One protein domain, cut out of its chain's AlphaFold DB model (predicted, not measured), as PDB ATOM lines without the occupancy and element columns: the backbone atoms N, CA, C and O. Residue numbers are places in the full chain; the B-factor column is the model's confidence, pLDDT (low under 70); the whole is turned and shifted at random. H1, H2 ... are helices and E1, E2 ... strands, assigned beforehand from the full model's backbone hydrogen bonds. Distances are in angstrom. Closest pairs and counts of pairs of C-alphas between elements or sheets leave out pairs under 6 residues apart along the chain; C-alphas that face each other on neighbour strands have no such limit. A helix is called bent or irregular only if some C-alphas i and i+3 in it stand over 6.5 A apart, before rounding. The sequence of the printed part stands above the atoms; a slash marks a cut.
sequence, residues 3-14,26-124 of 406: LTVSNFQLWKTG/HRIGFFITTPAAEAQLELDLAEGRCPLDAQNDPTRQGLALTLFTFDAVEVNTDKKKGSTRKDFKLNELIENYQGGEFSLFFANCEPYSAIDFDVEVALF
ATOM      1  N   LEU A   3     323.561 150.201 270.504       90.94
ATOM      2  CA  LEU A   3     323.720 148.954 269.765       90.94
ATOM      3  C   LEU A   3     323.226 149.162 268.343       90.94
ATOM      4  O   LEU A   3     322.059 149.495 268.127       90.94
ATOM      5  N   THR A   4     324.110 148.945 267.378       88.88
ATOM      6  CA  THR A   4     323.765 148.964 265.959       88.88
ATOM      7  C   THR A   4     324.018 147.587 265.380       88.88
ATOM      8  O   THR A   4     325.132 147.085 265.448       88.88
ATOM      9  N   VAL A   5     322.984 146.985 264.800       87.75
ATOM     10  CA  VAL A   5     323.094 145.732 264.047       87.75
ATOM     11  C   VAL A   5     322.845 146.019 262.579       87.75
ATOM     12  O   VAL A   5     321.902 146.734 262.226       87.75
ATOM     13  N   SER A   6     323.672 145.455 261.711       85.31
ATOM     14  CA  SER A   6     323.537 145.568 260.260       85.31
ATOM     15  C   SER A   6     323.858 144.257 259.562       85.31
ATOM     16  O   SER A   6     324.451 143.355 260.141       85.31
ATOM     17  N   ASN A   7     323.446 144.158 258.295       82.62
ATOM     18  CA  ASN A   7     323.764 143.031 257.413       82.62
ATOM     19  C   ASN A   7     323.340 141.657 257.959       82.62
ATOM     20  O   ASN A   7     323.938 140.648 257.604       82.62
ATOM     21  N   PHE A   8     322.281 141.618 258.774       82.69
ATOM     22  CA  PHE A   8     321.780 140.377 259.351       82.69
ATOM     23  C   PHE A   8     321.297 139.393 258.280       82.69
ATOM     24  O   PHE A   8     320.464 139.726 257.432       82.69
ATOM     25  N   GLN A   9     321.801 138.167 258.361       78.56
ATOM     26  CA  GLN A   9     321.425 137.024 257.544       78.56
ATOM     27  C   GLN A   9     321.165 135.821 258.451       78.56
ATOM     28  O   GLN A   9     321.867 135.600 259.435       78.56
ATOM     29  N   LEU A  10     320.145 135.036 258.105       78.50
ATOM     30  CA  LEU A  10     319.768 133.806 258.795       78.50
ATOM     31  C   LEU A  10     319.666 132.679 257.769       78.50
ATOM     32  O   LEU A  10     318.939 132.783 256.779       78.50
ATOM     33  N   TRP A  11     320.316 131.558 258.056       77.69
ATOM     34  CA  TRP A  11     320.174 130.311 257.318       77.69
ATOM     35  C   TRP A  11     319.573 129.247 258.225       77.69
ATOM     36  O   TRP A  11     320.091 128.971 259.304       77.69
ATOM     37  N   LYS A  12     318.496 128.600 257.769       75.12
ATOM     38  CA  LYS A  12     317.964 127.404 258.430       75.12
ATOM     39  C   LYS A  12     318.631 126.172 257.827       75.12
ATOM     40  O   LYS A  12     318.497 125.920 256.629       75.12
ATOM     41  N   THR A  13     319.360 125.411 258.637       68.56
ATOM     42  CA  THR A  13     319.982 124.162 258.200       68.56
ATOM     43  C   THR A  13     318.885 123.098 258.100       68.56
ATOM     44  O   THR A  13     318.175 122.782 259.053       68.56
ATOM     45  N   GLY A  14     318.619 122.633 256.879       59.09
ATOM     46  CA  GLY A  14     317.436 121.833 256.566       59.09
ATOM     47  C   GLY A  14     317.481 120.421 257.151       59.09
ATOM     48  O   GLY A  14     317.953 119.506 256.487       59.09
ATOM     49  N   HIS A  26     312.235 136.289 267.579       80.44
ATOM     50  CA  HIS A  26     312.107 136.545 269.019       80.44
ATOM     51  C   HIS A  26     313.107 135.774 269.894       80.44
ATOM     52  O   HIS A  26     313.376 136.165 271.025       80.44
ATOM     53  N   ARG A  27     313.683 134.691 269.361       86.75
ATOM     54  CA  ARG A  27     314.675 133.826 270.020       86.75
ATOM     55  C   ARG A  27     316.121 134.119 269.621       86.75
ATOM     56  O   ARG A  27     317.015 133.338 269.938       86.75
ATOM     57  N   ILE A  28     316.346 135.230 268.926       89.94
ATOM     58  CA  ILE A  28     317.668 135.703 268.516       89.94
ATOM     59  C   ILE A  28     317.778 137.162 268.945       89.94
ATOM     60  O   ILE A  28     316.934 137.981 268.577       89.94
ATOM     61  N   GLY A  29     318.783 137.508 269.745       91.75
ATOM     62  CA  GLY A  29     318.822 138.839 270.337       91.75
ATOM     63  C   GLY A  29     319.971 139.093 271.290       91.75
ATOM     64  O   GLY A  29     320.806 138.229 271.550       91.75
ATOM     65  N   PHE A  30     319.967 140.314 271.813       92.94
ATOM     66  CA  PHE A  30     320.902 140.761 272.832       92.94
ATOM     67  C   PHE A  30     320.196 140.895 274.172       92.94
ATOM     68  O   PHE A  30     319.065 141.385 274.253       92.94
ATOM     69  N   PHE A  31     320.892 140.506 275.229       92.81
ATOM     70  CA  PHE A  31     320.441 140.678 276.600       92.81
ATOM     71  C   PHE A  31     321.609 141.110 277.479       92.81
ATOM     72  O   PHE A  31     322.772 140.916 277.127       92.81
ATOM     73  N   ILE A  32     321.291 141.705 278.622       93.19
ATOM     74  CA  ILE A  32     322.271 141.965 279.675       93.19
ATOM     75  C   ILE A  32     321.953 141.127 280.900       93.19
ATOM     76  O   ILE A  32     320.793 140.806 281.171       93.19
ATOM     77  N   THR A  33     322.985 140.799 281.658       92.00
ATOM     78  CA  THR A  33     322.861 140.149 282.961       92.00
ATOM     79  C   THR A  33     323.861 140.759 283.936       92.00
ATOM     80  O   THR A  33     324.765 141.494 283.539       92.00
ATOM     81  N   THR A  34     323.658 140.501 285.220       90.69
ATOM     82  CA  THR A  34     324.580 140.905 286.285       90.69
ATOM     83  C   THR A  34     325.469 139.723 286.666       90.69
ATOM     84  O   THR A  34     324.950 138.604 286.664       90.69
ATOM     85  N   PRO A  35     326.706 139.940 287.146       85.75
ATOM     86  CA  PRO A  35     327.584 138.856 287.602       85.75
ATOM     87  C   PRO A  35     326.926 137.888 288.606       85.75
ATOM     88  O   PRO A  35     327.132 136.681 288.558       85.75
ATOM     89  N   ALA A  36     326.049 138.392 289.483       85.31
ATOM     90  CA  ALA A  36     325.323 137.566 290.454       85.31
ATOM     91  C   ALA A  36     324.339 136.559 289.822       85.31
ATOM     92  O   ALA A  36     324.006 135.551 290.443       85.31
ATOM     93  N   ALA A  37     323.859 136.836 288.608       87.81
ATOM     94  CA  ALA A  37     322.912 135.999 287.878       87.81
ATOM     95  C   ALA A  37     323.595 135.077 286.851       87.81
ATOM     96  O   ALA A  37     322.967 134.121 286.395       87.81
ATOM     97  N   GLU A  38     324.872 135.312 286.525       85.88
ATOM     98  CA  GLU A  38     325.613 134.553 285.507       85.88
ATOM     99  C   GLU A  38     325.710 133.059 285.846       85.88
ATOM    100  O   GLU A  38     325.438 132.225 284.987       85.88
ATOM    101  N   ALA A  39     325.969 132.693 287.106       84.69
ATOM    102  CA  ALA A  39     326.051 131.282 287.505       84.69
ATOM    103  C   ALA A  39     324.730 130.519 287.280       84.69
ATOM    104  O   ALA A  39     324.721 129.376 286.824       84.69
ATOM    105  N   GLN A  40     323.590 131.152 287.575       87.81
ATOM    106  CA  GLN A  40     322.281 130.543 287.332       87.81
ATOM    107  C   GLN A  40     321.936 130.534 285.835       87.81
ATOM    108  O   GLN A  40     321.284 129.606 285.355       87.81
ATOM    109  N   LEU A  41     322.401 131.536 285.086       88.06
ATOM    110  CA  LEU A  41     322.276 131.587 283.637       88.06
ATOM    111  C   LEU A  41     323.055 130.454 282.954       88.06
ATOM    112  O   LEU A  41     322.512 129.819 282.055       88.06
ATOM    113  N   GLU A  42     324.271 130.145 283.398       86.31
ATOM    114  CA  GLU A  42     325.036 129.001 282.889       86.31
ATOM    115  C   GLU A  42     324.311 127.670 283.119       86.31
ATOM    116  O   GLU A  42     324.255 126.831 282.217       86.31
ATOM    117  N   LEU A  43     323.691 127.489 284.291       87.44
ATOM    118  CA  LEU A  43     322.867 126.311 284.577       87.44
ATOM    119  C   LEU A  43     321.654 126.226 283.644       87.44
ATOM    120  O   LEU A  43     321.383 125.170 283.073       87.44
ATOM    121  N   ASP A  44     320.949 127.340 283.437       88.19
ATOM    122  CA  ASP A  44     319.808 127.394 282.519       88.19
ATOM    123  C   ASP A  44     320.218 127.067 281.072       88.19
ATOM    124  O   ASP A  44     319.492 126.362 280.365       88.19
ATOM    125  N   LEU A  45     321.389 127.542 280.637       87.12
ATOM    126  CA  LEU A  45     321.953 127.234 279.323       87.12
ATOM    127  C   LEU A  45     322.319 125.749 279.199       87.12
ATOM    128  O   LEU A  45     322.028 125.139 278.168       87.12
ATOM    129  N   ALA A  46     322.883 125.142 280.248       87.06
ATOM    130  CA  ALA A  46     323.177 123.707 280.290       87.06
ATOM    131  C   ALA A  46     321.903 122.841 280.213       87.06
ATOM    132  O   ALA A  46     321.928 121.742 279.658       87.06
ATOM    133  N   GLU A  47     320.775 123.353 280.710       89.38
ATOM    134  CA  GLU A  47     319.450 122.733 280.584       89.38
ATOM    135  C   GLU A  47     318.745 123.033 279.245       89.38
ATOM    136  O   GLU A  47     317.629 122.565 279.010       89.38
ATOM    137  N   GLY A  48     319.371 123.803 278.349       85.44
ATOM    138  CA  GLY A  48     318.814 124.158 277.041       85.44
ATOM    139  C   GLY A  48     317.724 125.233 277.087       85.44
ATOM    140  O   GLY A  48     316.932 125.348 276.148       85.44
ATOM    141  N   ARG A  49     317.649 126.023 278.165       89.81
ATOM    142  CA  ARG A  49     316.696 127.134 278.286       89.81
ATOM    143  C   ARG A  49     317.236 128.381 277.594       89.81
ATOM    144  O   ARG A  49     318.400 128.740 277.746       89.81
ATOM    145  N   CYS A  50     316.366 129.102 276.890       90.06
ATOM    146  CA  CYS A  50     316.755 130.361 276.267       90.06
ATOM    147  C   CYS A  50     316.811 131.500 277.307       90.06
ATOM    148  O   CYS A  50     315.852 131.662 278.073       90.06
ATOM    149  N   PRO A  51     317.879 132.319 277.340       90.75
ATOM    150  CA  PRO A  51     317.945 133.506 278.196       90.75
ATOM    151  C   PRO A  51     316.949 134.599 277.803       90.75
ATOM    152  O   PRO A  51     316.450 135.304 278.671       90.75
ATOM    153  N   LEU A  52     316.609 134.712 276.517       90.50
ATOM    154  CA  LEU A  52     315.689 135.744 276.018       90.50
ATOM    155  C   LEU A  52     314.251 135.559 276.533       90.50
ATOM    156  O   LEU A  52     313.500 136.528 276.618       90.50
ATOM    157  N   ASP A  53     313.894 134.332 276.925       87.94
ATOM    158  CA  ASP A  53     312.591 133.994 277.506       87.94
ATOM    159  C   ASP A  53     312.532 134.272 279.026       87.94
ATOM    160  O   ASP A  53     311.446 134.258 279.605       87.94
ATOM    161  N   ALA A  54     313.667 134.547 279.690       85.69
ATOM    162  CA  ALA A  54     313.747 134.650 281.153       85.69
ATOM    163  C   ALA A  54     312.880 135.777 281.736       85.69
ATOM    164  O   ALA A  54     312.330 135.633 282.823       85.69
ATOM    165  N   GLN A  55     312.701 136.878 281.000       81.88
ATOM    166  CA  GLN A  55     311.878 138.005 281.446       81.88
ATOM    167  C   GLN A  55     310.373 137.672 281.487       81.88
ATOM    168  O   GLN A  55     309.626 138.315 282.222       81.88
ATOM    169  N   ASN A  56     309.936 136.664 280.726       81.25
ATOM    170  CA  ASN A  56     308.545 136.209 280.680       81.25
ATOM    171  C   ASN A  56     308.245 135.096 281.699       81.25
ATOM    172  O   ASN A  56     307.084 134.725 281.876       81.25
ATOM    173  N   ASP A  57     309.273 134.555 282.358       82.50
ATOM    174  CA  ASP A  57     309.157 133.493 283.354       82.50
ATOM    175  C   ASP A  57     309.219 134.089 284.776       82.50
ATOM    176  O   ASP A  57     310.261 134.619 285.174       82.50
ATOM    177  N   PRO A  58     308.146 133.977 285.584       81.44
ATOM    178  CA  PRO A  58     308.112 134.500 286.953       81.44
ATOM    179  C   PRO A  58     309.222 133.951 287.857       81.44
ATOM    180  O   PRO A  58     309.590 134.592 288.835       81.44
ATOM    181  N   THR A  59     309.746 132.757 287.560       81.12
ATOM    182  CA  THR A  59     310.798 132.110 288.357       81.12
ATOM    183  C   THR A  59     312.207 132.565 287.982       81.12
ATOM    184  O   THR A  59     313.140 132.351 288.752       81.12
ATOM    185  N   ARG A  60     312.363 133.213 286.820       79.81
ATOM    186  CA  ARG A  60     313.653 133.641 286.247       79.81
ATOM    187  C   ARG A  60     313.723 135.156 286.045       79.81
ATOM    188  O   ARG A  60     314.647 135.670 285.410       79.81
ATOM    189  N   GLN A  61     312.754 135.879 286.601       77.56
ATOM    190  CA  GLN A  61     312.680 137.327 286.523       77.56
ATOM    191  C   GLN A  61     313.915 137.947 287.197       77.56
ATOM    192  O   GLN A  61     314.183 137.707 288.372       77.56
ATOM    193  N   GLY A  62     314.691 138.723 286.434       78.75
ATOM    194  CA  GLY A  62     315.949 139.331 286.890       78.75
ATOM    195  C   GLY A  62     317.222 138.567 286.509       78.75
ATOM    196  O   GLY A  62     318.310 139.093 286.712       78.75
ATOM    197  N   LEU A  63     317.108 137.375 285.909       85.81
ATOM    198  CA  LEU A  63     318.265 136.610 285.435       85.81
ATOM    199  C   LEU A  63     318.900 137.220 284.175       85.81
ATOM    200  O   LEU A  63     320.119 137.281 284.035       85.81
ATOM    201  N   ALA A  64     318.060 137.666 283.247       90.19
ATOM    202  CA  ALA A  64     318.462 138.304 282.006       90.19
ATOM    203  C   ALA A  64     317.450 139.394 281.650       90.19
ATOM    204  O   ALA A  64     316.237 139.192 281.747       90.19
ATOM    205  N   LEU A  65     317.957 140.549 281.232       91.00
ATOM    206  CA  LEU A  65     317.160 141.643 280.703       91.00
ATOM    207  C   LEU A  65     317.350 141.693 279.188       91.00
ATOM    208  O   LEU A  65     318.402 142.108 278.695       91.00
ATOM    209  N   THR A  66     316.327 141.269 278.453       91.25
ATOM    210  CA  THR A  66     316.329 141.309 276.991       91.25
ATOM    211  C   THR A  66     316.317 142.761 276.514       91.25
ATOM    212  O   THR A  66     315.427 143.531 276.866       91.25
ATOM    213  N   LEU A  67     317.306 143.144 275.704       89.88
ATOM    214  CA  LEU A  67     317.411 144.495 275.152       89.88
ATOM    215  C   LEU A  67     316.574 144.631 273.882       89.88
ATOM    216  O   LEU A  67     315.723 145.512 273.773       89.88
ATOM    217  N   PHE A  68     316.822 143.756 272.907       87.38
ATOM    218  CA  PHE A  68     316.001 143.635 271.708       87.38
ATOM    219  C   PHE A  68     316.201 142.275 271.035       87.38
ATOM    220  O   PHE A  68     317.272 141.666 271.119       87.38
ATOM    221  N   THR A  69     315.159 141.836 270.334       87.94
ATOM    222  CA  THR A  69     315.171 140.657 269.468       87.94
ATOM    223  C   THR A  69     315.295 141.076 268.006       87.94
ATOM    224  O   THR A  69     314.961 142.204 267.623       87.94
ATOM    225  N   PHE A  70     315.759 140.162 267.161       85.75
ATOM    226  CA  PHE A  70     315.994 140.438 265.745       85.75
ATOM    227  C   PHE A  70     314.694 140.551 264.931       85.75
ATOM    228  O   PHE A  70     314.749 140.901 263.752       85.75
ATOM    229  N   ASP A  71     313.518 140.390 265.559       77.75
ATOM    230  CA  ASP A  71     312.223 140.718 264.939       77.75
ATOM    231  C   ASP A  71     312.204 142.178 264.476       77.75
ATOM    232  O   ASP A  71     311.697 142.510 263.408       77.75
ATOM    233  N   ALA A  72     312.819 143.061 265.268       64.94
ATOM    234  CA  ALA A  72     312.927 144.480 264.955       64.94
ATOM    235  C   ALA A  72     313.856 144.769 263.762       64.94
ATOM    236  O   ALA A  72     313.745 145.833 263.152       64.94
ATOM    237  N   VAL A  73     314.767 143.844 263.436       69.06
ATOM    238  CA  VAL A  73     315.737 143.977 262.340       69.06
ATOM    239  C   VAL A  73     315.106 143.554 261.013       69.06
ATOM    240  O   VAL A  73     315.282 144.247 260.010       69.06
ATOM    241  N   GLU A  74     314.300 142.486 261.012       59.88
ATOM    242  CA  GLU A  74     313.623 141.986 259.806       59.88
ATOM    243  C   GLU A  74     312.592 142.985 259.241       59.88
ATOM    244  O   GLU A  74     312.449 143.127 258.024       59.88
ATOM    245  N   VAL A  75     311.920 143.764 260.094       54.25
ATOM    246  CA  VAL A  75     310.928 144.768 259.655       54.25
ATOM    247  C   VAL A  75     311.558 145.882 258.790       54.25
ATOM    248  O   VAL A  75     310.859 146.541 258.022       54.25
ATOM    249  N   ASN A  76     312.885 146.066 258.832       51.41
ATOM    250  CA  ASN A  76     313.608 147.041 258.003       51.41
ATOM    251  C   ASN A  76     314.102 146.489 256.647       51.41
ATOM    252  O   ASN A  76     314.647 147.249 255.841       51.41
ATOM    253  N   THR A  77     313.915 145.195 256.359       47.38
ATOM    254  CA  THR A  77     314.522 144.520 255.190       47.38
ATOM    255  C   THR A  77     313.864 144.849 253.841       47.38
ATOM    256  O   THR A  77     314.466 144.592 252.799       47.38
ATOM    257  N   ASP A  78     312.698 145.512 253.820       49.62
ATOM    258  CA  ASP A  78     312.104 146.053 252.580       49.62
ATOM    259  C   ASP A  78     312.959 147.174 251.947       49.62
ATOM    260  O   ASP A  78     312.788 147.529 250.776       49.62
ATOM    261  N   LYS A  79     313.944 147.712 252.680       45.81
ATOM    262  CA  LYS A  79     314.973 148.606 252.144       45.81
ATOM    263  C   LYS A  79     316.323 147.900 252.207       45.81
ATOM    264  O   LYS A  79     316.886 147.686 253.273       45.81
ATOM    265  N   LYS A  80     316.853 147.540 251.034       45.91
ATOM    266  CA  LYS A  80     318.191 146.957 250.843       45.91
ATOM    267  C   LYS A  80     319.223 147.657 251.753       45.91
ATOM    268  O   LYS A  80     319.518 148.828 251.518       45.91
ATOM    269  N   LYS A  81     319.775 146.904 252.722       54.50
ATOM    270  CA  LYS A  81     320.701 147.289 253.821       54.50
ATOM    271  C   LYS A  81     320.061 147.720 255.157       54.50
ATOM    272  O   LYS A  81     320.536 148.666 255.778       54.50
ATOM    273  N   GLY A  82     319.016 147.028 255.618       64.50
ATOM    274  CA  GLY A  82     318.404 147.270 256.930       64.50
ATOM    275  C   GLY A  82     319.424 147.212 258.077       64.50
ATOM    276  O   GLY A  82     319.901 146.141 258.440       64.50
ATOM    277  N   SER A  83     319.763 148.374 258.631       72.38
ATOM    278  CA  SER A  83     320.489 148.519 259.892       72.38
ATOM    279  C   SER A  83     319.499 148.964 260.960       72.38
ATOM    280  O   SER A  83     318.649 149.821 260.708       72.38
ATOM    281  N   THR A  84     319.587 148.372 262.145       81.00
ATOM    282  CA  THR A  84     318.776 148.748 263.301       81.00
ATOM    283  C   THR A  84     319.694 149.271 264.383       81.00
ATOM    284  O   THR A  84     320.502 148.527 264.932       81.00
ATOM    285  N   ARG A  85     319.543 150.558 264.691       84.69
ATOM    286  CA  ARG A  85     320.188 151.199 265.831       84.69
ATOM    287  C   ARG A  85     319.195 151.327 266.977       84.69
ATOM    288  O   ARG A  85     318.069 151.794 266.781       84.69
ATOM    289  N   LYS A  86     319.616 150.916 268.165       87.00
ATOM    290  CA  LYS A  86     318.876 151.052 269.415       87.00
ATOM    291  C   LYS A  86     319.784 151.675 270.463       87.00
ATOM    292  O   LYS A  86     320.886 151.191 270.709       87.00
ATOM    293  N   ASP A  87     319.287 152.731 271.088       89.06
ATOM    294  CA  ASP A  87     319.958 153.386 272.200       89.06
ATOM    295  C   ASP A  87     319.221 153.008 273.492       89.06
ATOM    296  O   ASP A  87     317.993 153.071 273.573       89.06
ATOM    297  N   PHE A  88     319.983 152.585 274.494       90.81
ATOM    298  CA  PHE A  88     319.493 152.070 275.763       90.81
ATOM    299  C   PHE A  88     320.095 152.857 276.920       90.81
ATOM    300  O   PHE A  88     321.319 153.030 277.026       90.81
ATOM    301  N   LYS A  89     319.222 153.275 277.833       91.38
ATOM    302  CA  LYS A  89     319.593 153.860 279.115       91.38
ATOM    303  C   LYS A  89     319.099 152.951 280.230       91.38
ATOM    304  O   LYS A  89     317.903 152.724 280.372       91.38
ATOM    305  N   LEU A  90     320.028 152.418 281.018       90.31
ATOM    306  CA  LEU A  90     319.710 151.409 282.033       90.31
ATOM    307  C   LEU A  90     318.766 151.935 283.120       90.31
ATOM    308  O   LEU A  90     317.926 151.185 283.603       90.31
ATOM    309  N   ASN A  91     318.834 153.225 283.447       88.50
ATOM    310  CA  ASN A  91     317.919 153.864 284.395       88.50
ATOM    311  C   ASN A  91     316.468 153.977 283.892       88.50
ATOM    312  O   ASN A  91     315.570 154.168 284.703       88.50
ATOM    313  N   GLU A  92     316.237 153.884 282.580       90.31
ATOM    314  CA  GLU A  92     314.895 153.831 281.986       90.31
ATOM    315  C   GLU A  92     314.389 152.380 281.866       90.31
ATOM    316  O   GLU A  92     313.184 152.156 281.794       90.31
ATOM    317  N   LEU A  93     315.295 151.394 281.861       87.00
ATOM    318  CA  LEU A  93     314.974 149.969 281.706       87.00
ATOM    319  C   LEU A  93     314.825 149.214 283.033       87.00
ATOM    320  O   LEU A  93     314.129 148.202 283.081       87.00
ATOM    321  N   ILE A  94     315.509 149.660 284.087       87.31
ATOM    322  CA  ILE A  94     315.586 148.971 285.378       87.31
ATOM    323  C   ILE A  94     314.900 149.827 286.441       87.31
ATOM    324  O   ILE A  94     315.301 150.963 286.705       87.31
ATOM    325  N   GLU A  95     313.877 149.265 287.081       85.75
ATOM    326  CA  GLU A  95     313.194 149.922 288.193       85.75
ATOM    327  C   GLU A  95     314.154 150.103 289.378       85.75
ATOM    328  O   GLU A  95     314.909 149.197 289.728       85.75
ATOM    329  N   ASN A  96     314.134 151.283 290.005       86.38
ATOM    330  CA  ASN A  96     315.020 151.634 291.122       86.38
ATOM    331  C   ASN A  96     316.523 151.484 290.809       86.38
ATOM    332  O   ASN A  96     317.301 151.130 291.693       86.38
ATOM    333  N   TYR A  97     316.944 151.775 289.574       88.00
ATOM    334  CA  TYR A  97     318.342 151.687 289.147       88.00
ATOM    335  C   TYR A  97     319.313 152.444 290.078       88.00
ATOM    336  O   TYR A  97     319.279 153.670 290.163       88.00
ATOM    337  N   GLN A  98     320.207 151.701 290.740       86.06
ATOM    338  CA  GLN A  98     321.270 152.230 291.617       86.06
ATOM    339  C   GLN A  98     322.669 152.172 290.971       86.06
ATOM    340  O   GLN A  98     323.669 152.434 291.634       86.06
ATOM    341  N   GLY A  99     322.758 151.815 289.685       86.00
ATOM    342  CA  GLY A  99     324.026 151.440 289.059       86.00
ATOM    343  C   GLY A  99     324.425 149.993 289.358       86.00
ATOM    344  O   GLY A  99     323.850 149.335 290.224       86.00
ATOM    345  N   GLY A 100     325.393 149.479 288.603       89.31
ATOM    346  CA  GLY A 100     325.860 148.102 288.723       89.31
ATOM    347  C   GLY A 100     326.792 147.713 287.583       89.31
ATOM    348  O   GLY A 100     326.979 148.477 286.635       89.31
ATOM    349  N   GLU A 101     327.355 146.517 287.695       89.00
ATOM    350  CA  GLU A 101     328.105 145.857 286.634       89.00
ATOM    351  C   GLU A 101     327.158 144.989 285.804       89.00
ATOM    352  O   GLU A 101     326.338 144.245 286.351       89.00
ATOM    353  N   PHE A 102     327.252 145.122 284.483       90.38
ATOM    354  CA  PHE A 102     326.402 144.412 283.537       90.38
ATOM    355  C   PHE A 102     327.244 143.876 282.389       90.38
ATOM    356  O   PHE A 102     327.998 144.623 281.765       90.38
ATOM    357  N   SER A 103     327.029 142.608 282.070       89.25
ATOM    358  CA  SER A 103     327.633 141.929 280.931       89.25
ATOM    359  C   SER A 103     326.627 141.892 279.782       89.25
ATOM    360  O   SER A 103     325.462 141.538 279.983       89.25
ATOM    361  N   LEU A 104     327.058 142.275 278.579       91.44
ATOM    362  CA  LEU A 104     326.255 142.198 277.358       91.44
ATOM    363  C   LEU A 104     326.509 140.865 276.657       91.44
ATOM    364  O   LEU A 104     327.645 140.553 276.307       91.44
ATOM    365  N   PHE A 105     325.436 140.136 276.370       90.44
ATOM    366  CA  PHE A 105     325.495 138.851 275.691       90.44
ATOM    367  C   PHE A 105     324.623 138.829 274.442       90.44
ATOM    368  O   PHE A 105     323.563 139.457 274.363       90.44
ATOM    369  N   PHE A 106     325.075 138.042 273.474       91.31
ATOM    370  CA  PHE A 106     324.311 137.657 272.302       91.31
ATOM    371  C   PHE A 106     323.807 136.217 272.474       91.31
ATOM    372  O   PHE A 106     324.572 135.338 272.867       91.31
ATOM    373  N   ALA A 107     322.535 135.966 272.155       90.88
ATOM    374  CA  ALA A 107     321.953 134.627 272.166       90.88
ATOM    375  C   ALA A 107     321.281 134.291 270.834       90.88
ATOM    376  O   ALA A 107     320.469 135.057 270.312       90.88
ATOM    377  N   ASN A 108     321.562 133.081 270.350       90.38
ATOM    378  CA  ASN A 108     320.800 132.417 269.306       90.38
ATOM    379  C   ASN A 108     320.190 131.127 269.869       90.38
ATOM    380  O   ASN A 108     320.873 130.112 269.994       90.38
ATOM    381  N   CYS A 109     318.903 131.175 270.202       89.75
ATOM    382  CA  CYS A 109     318.146 130.032 270.705       89.75
ATOM    383  C   CYS A 109     317.291 129.355 269.622       89.75
ATOM    384  O   CYS A 109     316.481 128.480 269.940       89.75
ATOM    385  N   GLU A 110     317.397 129.778 268.357       86.81
ATOM    386  CA  GLU A 110     316.629 129.178 267.268       86.81
ATOM    387  C   GLU A 110     317.316 127.872 266.828       86.81
ATOM    388  O   GLU A 110     318.468 127.891 266.380       86.81
ATOM    389  N   PRO A 111     316.643 126.711 266.930       83.19
ATOM    390  CA  PRO A 111     317.249 125.436 266.572       83.19
ATOM    391  C   PRO A 111     317.526 125.359 265.066       83.19
ATOM    392  O   PRO A 111     316.742 125.845 264.249       83.19
ATOM    393  N   TYR A 112     318.623 124.691 264.696       82.94
ATOM    394  CA  TYR A 112     319.040 124.511 263.298       82.94
ATOM    395  C   TYR A 112     319.193 125.835 262.538       82.94
ATOM    396  O   TYR A 112     318.836 125.941 261.362       82.94
ATOM    397  N   SER A 113     319.718 126.857 263.212       83.75
ATOM    398  CA  SER A 113     319.968 128.163 262.620       83.75
ATOM    399  C   SER A 113     321.458 128.496 262.595       83.75
ATOM    400  O   SER A 113     322.203 128.195 263.526       83.75
ATOM    401  N   ALA A 114     321.887 129.123 261.507       84.38
ATOM    402  CA  ALA A 114     323.156 129.822 261.401       84.38
ATOM    403  C   ALA A 114     322.851 131.284 261.081       84.38
ATOM    404  O   ALA A 114     321.908 131.567 260.343       84.38
ATOM    405  N   ILE A 115     323.632 132.199 261.635       84.75
ATOM    406  CA  ILE A 115     323.432 133.637 261.471       84.75
ATOM    407  C   ILE A 115     324.750 134.321 261.148       84.75
ATOM    408  O   ILE A 115     325.813 133.825 261.512       84.75
ATOM    409  N   ASP A 116     324.647 135.467 260.498       86.12
ATOM    410  CA  ASP A 116     325.756 136.373 260.225       86.12
ATOM    411  C   ASP A 116     325.234 137.805 260.347       86.12
ATOM    412  O   ASP A 116     324.119 138.093 259.904       86.12
ATOM    413  N   PHE A 117     325.978 138.677 261.018       87.50
ATOM    414  CA  PHE A 117     325.637 140.085 261.183       87.50
ATOM    415  C   PHE A 117     326.858 140.890 261.619       87.50
ATOM    416  O   PHE A 117     327.737 140.392 262.317       87.50
ATOM    417  N   ASP A 118     326.832 142.177 261.291       89.12
ATOM    418  CA  ASP A 118     327.754 143.156 261.849       89.12
ATOM    419  C   ASP A 118     327.111 143.812 263.073       89.12
ATOM    420  O   ASP A 118     325.933 144.192 263.035       89.12
ATOM    421  N   VAL A 119     327.886 143.973 264.145       89.31
ATOM    422  CA  VAL A 119     327.458 144.677 265.355       89.31
ATOM    423  C   VAL A 119     328.459 145.756 265.744       89.31
ATOM    424  O   VAL A 119     329.660 145.519 265.809       89.31
ATOM    425  N   GLU A 120     327.941 146.945 266.034       90.75
ATOM    426  CA  GLU A 120     328.676 148.041 266.654       90.75
ATOM    427  C   GLU A 120     328.084 148.289 268.043       90.75
ATOM    428  O   GLU A 120     326.879 148.534 268.190       90.75
ATOM    429  N   VAL A 121     328.933 148.198 269.067       90.81
ATOM    430  CA  VAL A 121     328.550 148.352 270.472       90.81
ATOM    431  C   VAL A 121     329.293 149.542 271.062       90.81
ATOM    432  O   VAL A 121     330.517 149.570 271.061       90.81
ATOM    433  N   ALA A 122     328.553 150.491 271.631       92.31
ATOM    434  CA  ALA A 122     329.119 151.560 272.446       92.31
ATOM    435  C   ALA A 122     328.570 151.470 273.875       92.31
ATOM    436  O   ALA A 122     327.400 151.789 274.134       92.31
ATOM    437  N   LEU A 123     329.418 151.037 274.807       92.00
ATOM    438  CA  LEU A 123     329.138 151.020 276.243       92.00
ATOM    439  C   LEU A 123     329.834 152.217 276.880       92.00
ATOM    440  O   LEU A 123     331.025 152.411 276.686       92.00
ATOM    441  N   PHE A 124     329.083 153.040 277.604       93.50
ATOM    442  CA  PHE A 124     329.644 154.211 278.259       93.50
ATOM    443  C   PHE A 124     328.804 154.641 279.454       93.50
ATOM    444  O   PHE A 124     327.577 154.487 279.476       93.50
TER     445      PHE A 124
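This is residues 3 to 14 and 26 to 124 of the 406 residues of the protein "G-coupled seven transmembrane receptor" of Chlorella sorokiniana (UniProt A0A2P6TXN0). Two small antiparallel sheets make the body: in the first, E1 and E6 run side by side as a long bent pair, with E4 along one half of it, and the second sheet, E3, E2 and E5, lies within the angle of that bend. H2 packs across one face of the second sheet, H3 only grazes the first, and H1 and H4 lie toward the end away from the bends. The printed part has 111 residues, with four named helices and six named strands in the order E1, E2, H1, H2, E3, H3, E4, H4, E5, E6; the sheets run E4, E1, E6 and E3, E2, E5, and the class is mixed, helices and strands. It is compact, with a radius of gyration of the C-alphas of 14.8 A, and its C-alphas span 41 by 33 by 20 A.

In the twisted first sheet, E1, residues 3 to 12, is the inner strand, between the edge strands E4, residues 84 to 87, and E6, residues 113 to 122. E1 bends by 65 degrees at residue 7, and E6 bends by 55 degrees at residue 118. E1 and E6 are antiparallel at 175 degrees, with N 6 and O 118 at 2.9 A and N 11 and O 114 at 2.8 A, both within hydrogen-bond range. E4 and E1 are antiparallel at 139 degrees, with N 5 and O 84 within hydrogen-bond range at 2.9 A. In the second sheet, E2, residues 28 to 33, is the inner strand between E3, residues 65 to 69, and E5, residues 103 to 108. E2 and E5 are antiparallel at 155 degrees, with N 31 and O 105 within hydrogen-bond range at 3.0 A. E3 and E2 are antiparallel at 161 degrees, with N 65 and O 32 within hydrogen-bond range at 2.8 A. E5 and E6 meet only through their link, while E1 is apart from E3 and from E5. H2, residues 51 to 56, is on the second sheet at a height over the sheet of 8.8 A; its closest C-alphas to E3 are those of Leu 52 and Thr 66, 5.7 A apart. It lies only just over E2, on which 3 of its 6 C-alphas fall, and runs across the strands, at 75 degrees to E2 on the local plane. H1, residues 35 to 46, is not on either sheet. H1 and H2 only just touch, with 3 pairs of C-alphas within 8 A, and only at the corner, with residues 41 to 45 of H1 alone; the closest C-alphas, those of Leu 41 and Pro 51, are 7.2 A apart, and their lines are about perpendicular at 75 degrees. H3, residues 71 to 74, only grazes the first sheet, with its residues 72 to 74; the closest C-alphas of H3 and E4 are those of Val 73 and Thr 84, 5.7 A apart. H4, residues 90 to 93, is not on either sheet and touches no helix. In H1, 6 of 8 O i to N i+4 pairs are within hydrogen-bond range; in H2, 0 of 2 are, beside 2 of 3 O i to N i+3 pairs, and H3 and H4 are too short for an O i to N i+4 pair.

E1 begins at C-alpha 3, (323.720, 148.954, 269.765), and is 25.0 A long; E6 is 27.0 A long and ends at C-alpha 122, (329.119, 151.560, 272.446). E2 measures 16.0 A, E5 16.5 A and H1 17.4 A, with C-alpha 35 of H1 at (327.584, 138.856, 287.602). H1 is irregular, but only just, with C-alphas 36 and 39 7.0 A apart; H2 is irregular, with C-alphas 52 and 55 7.0 A apart.

The two C-alphas farthest apart, those of Gly 14 and Gln 98, are 46.6 A apart. Residues 15 to 25 are not printed, and C-alphas 14 and 26 are 20.0 A apart across this cut, in the link from E1 to E2. Of the links that are printed whole, none is long. The mean pLDDT of the printed part is 83.3; residues 13 to 14 and 72 to 82 are under 70.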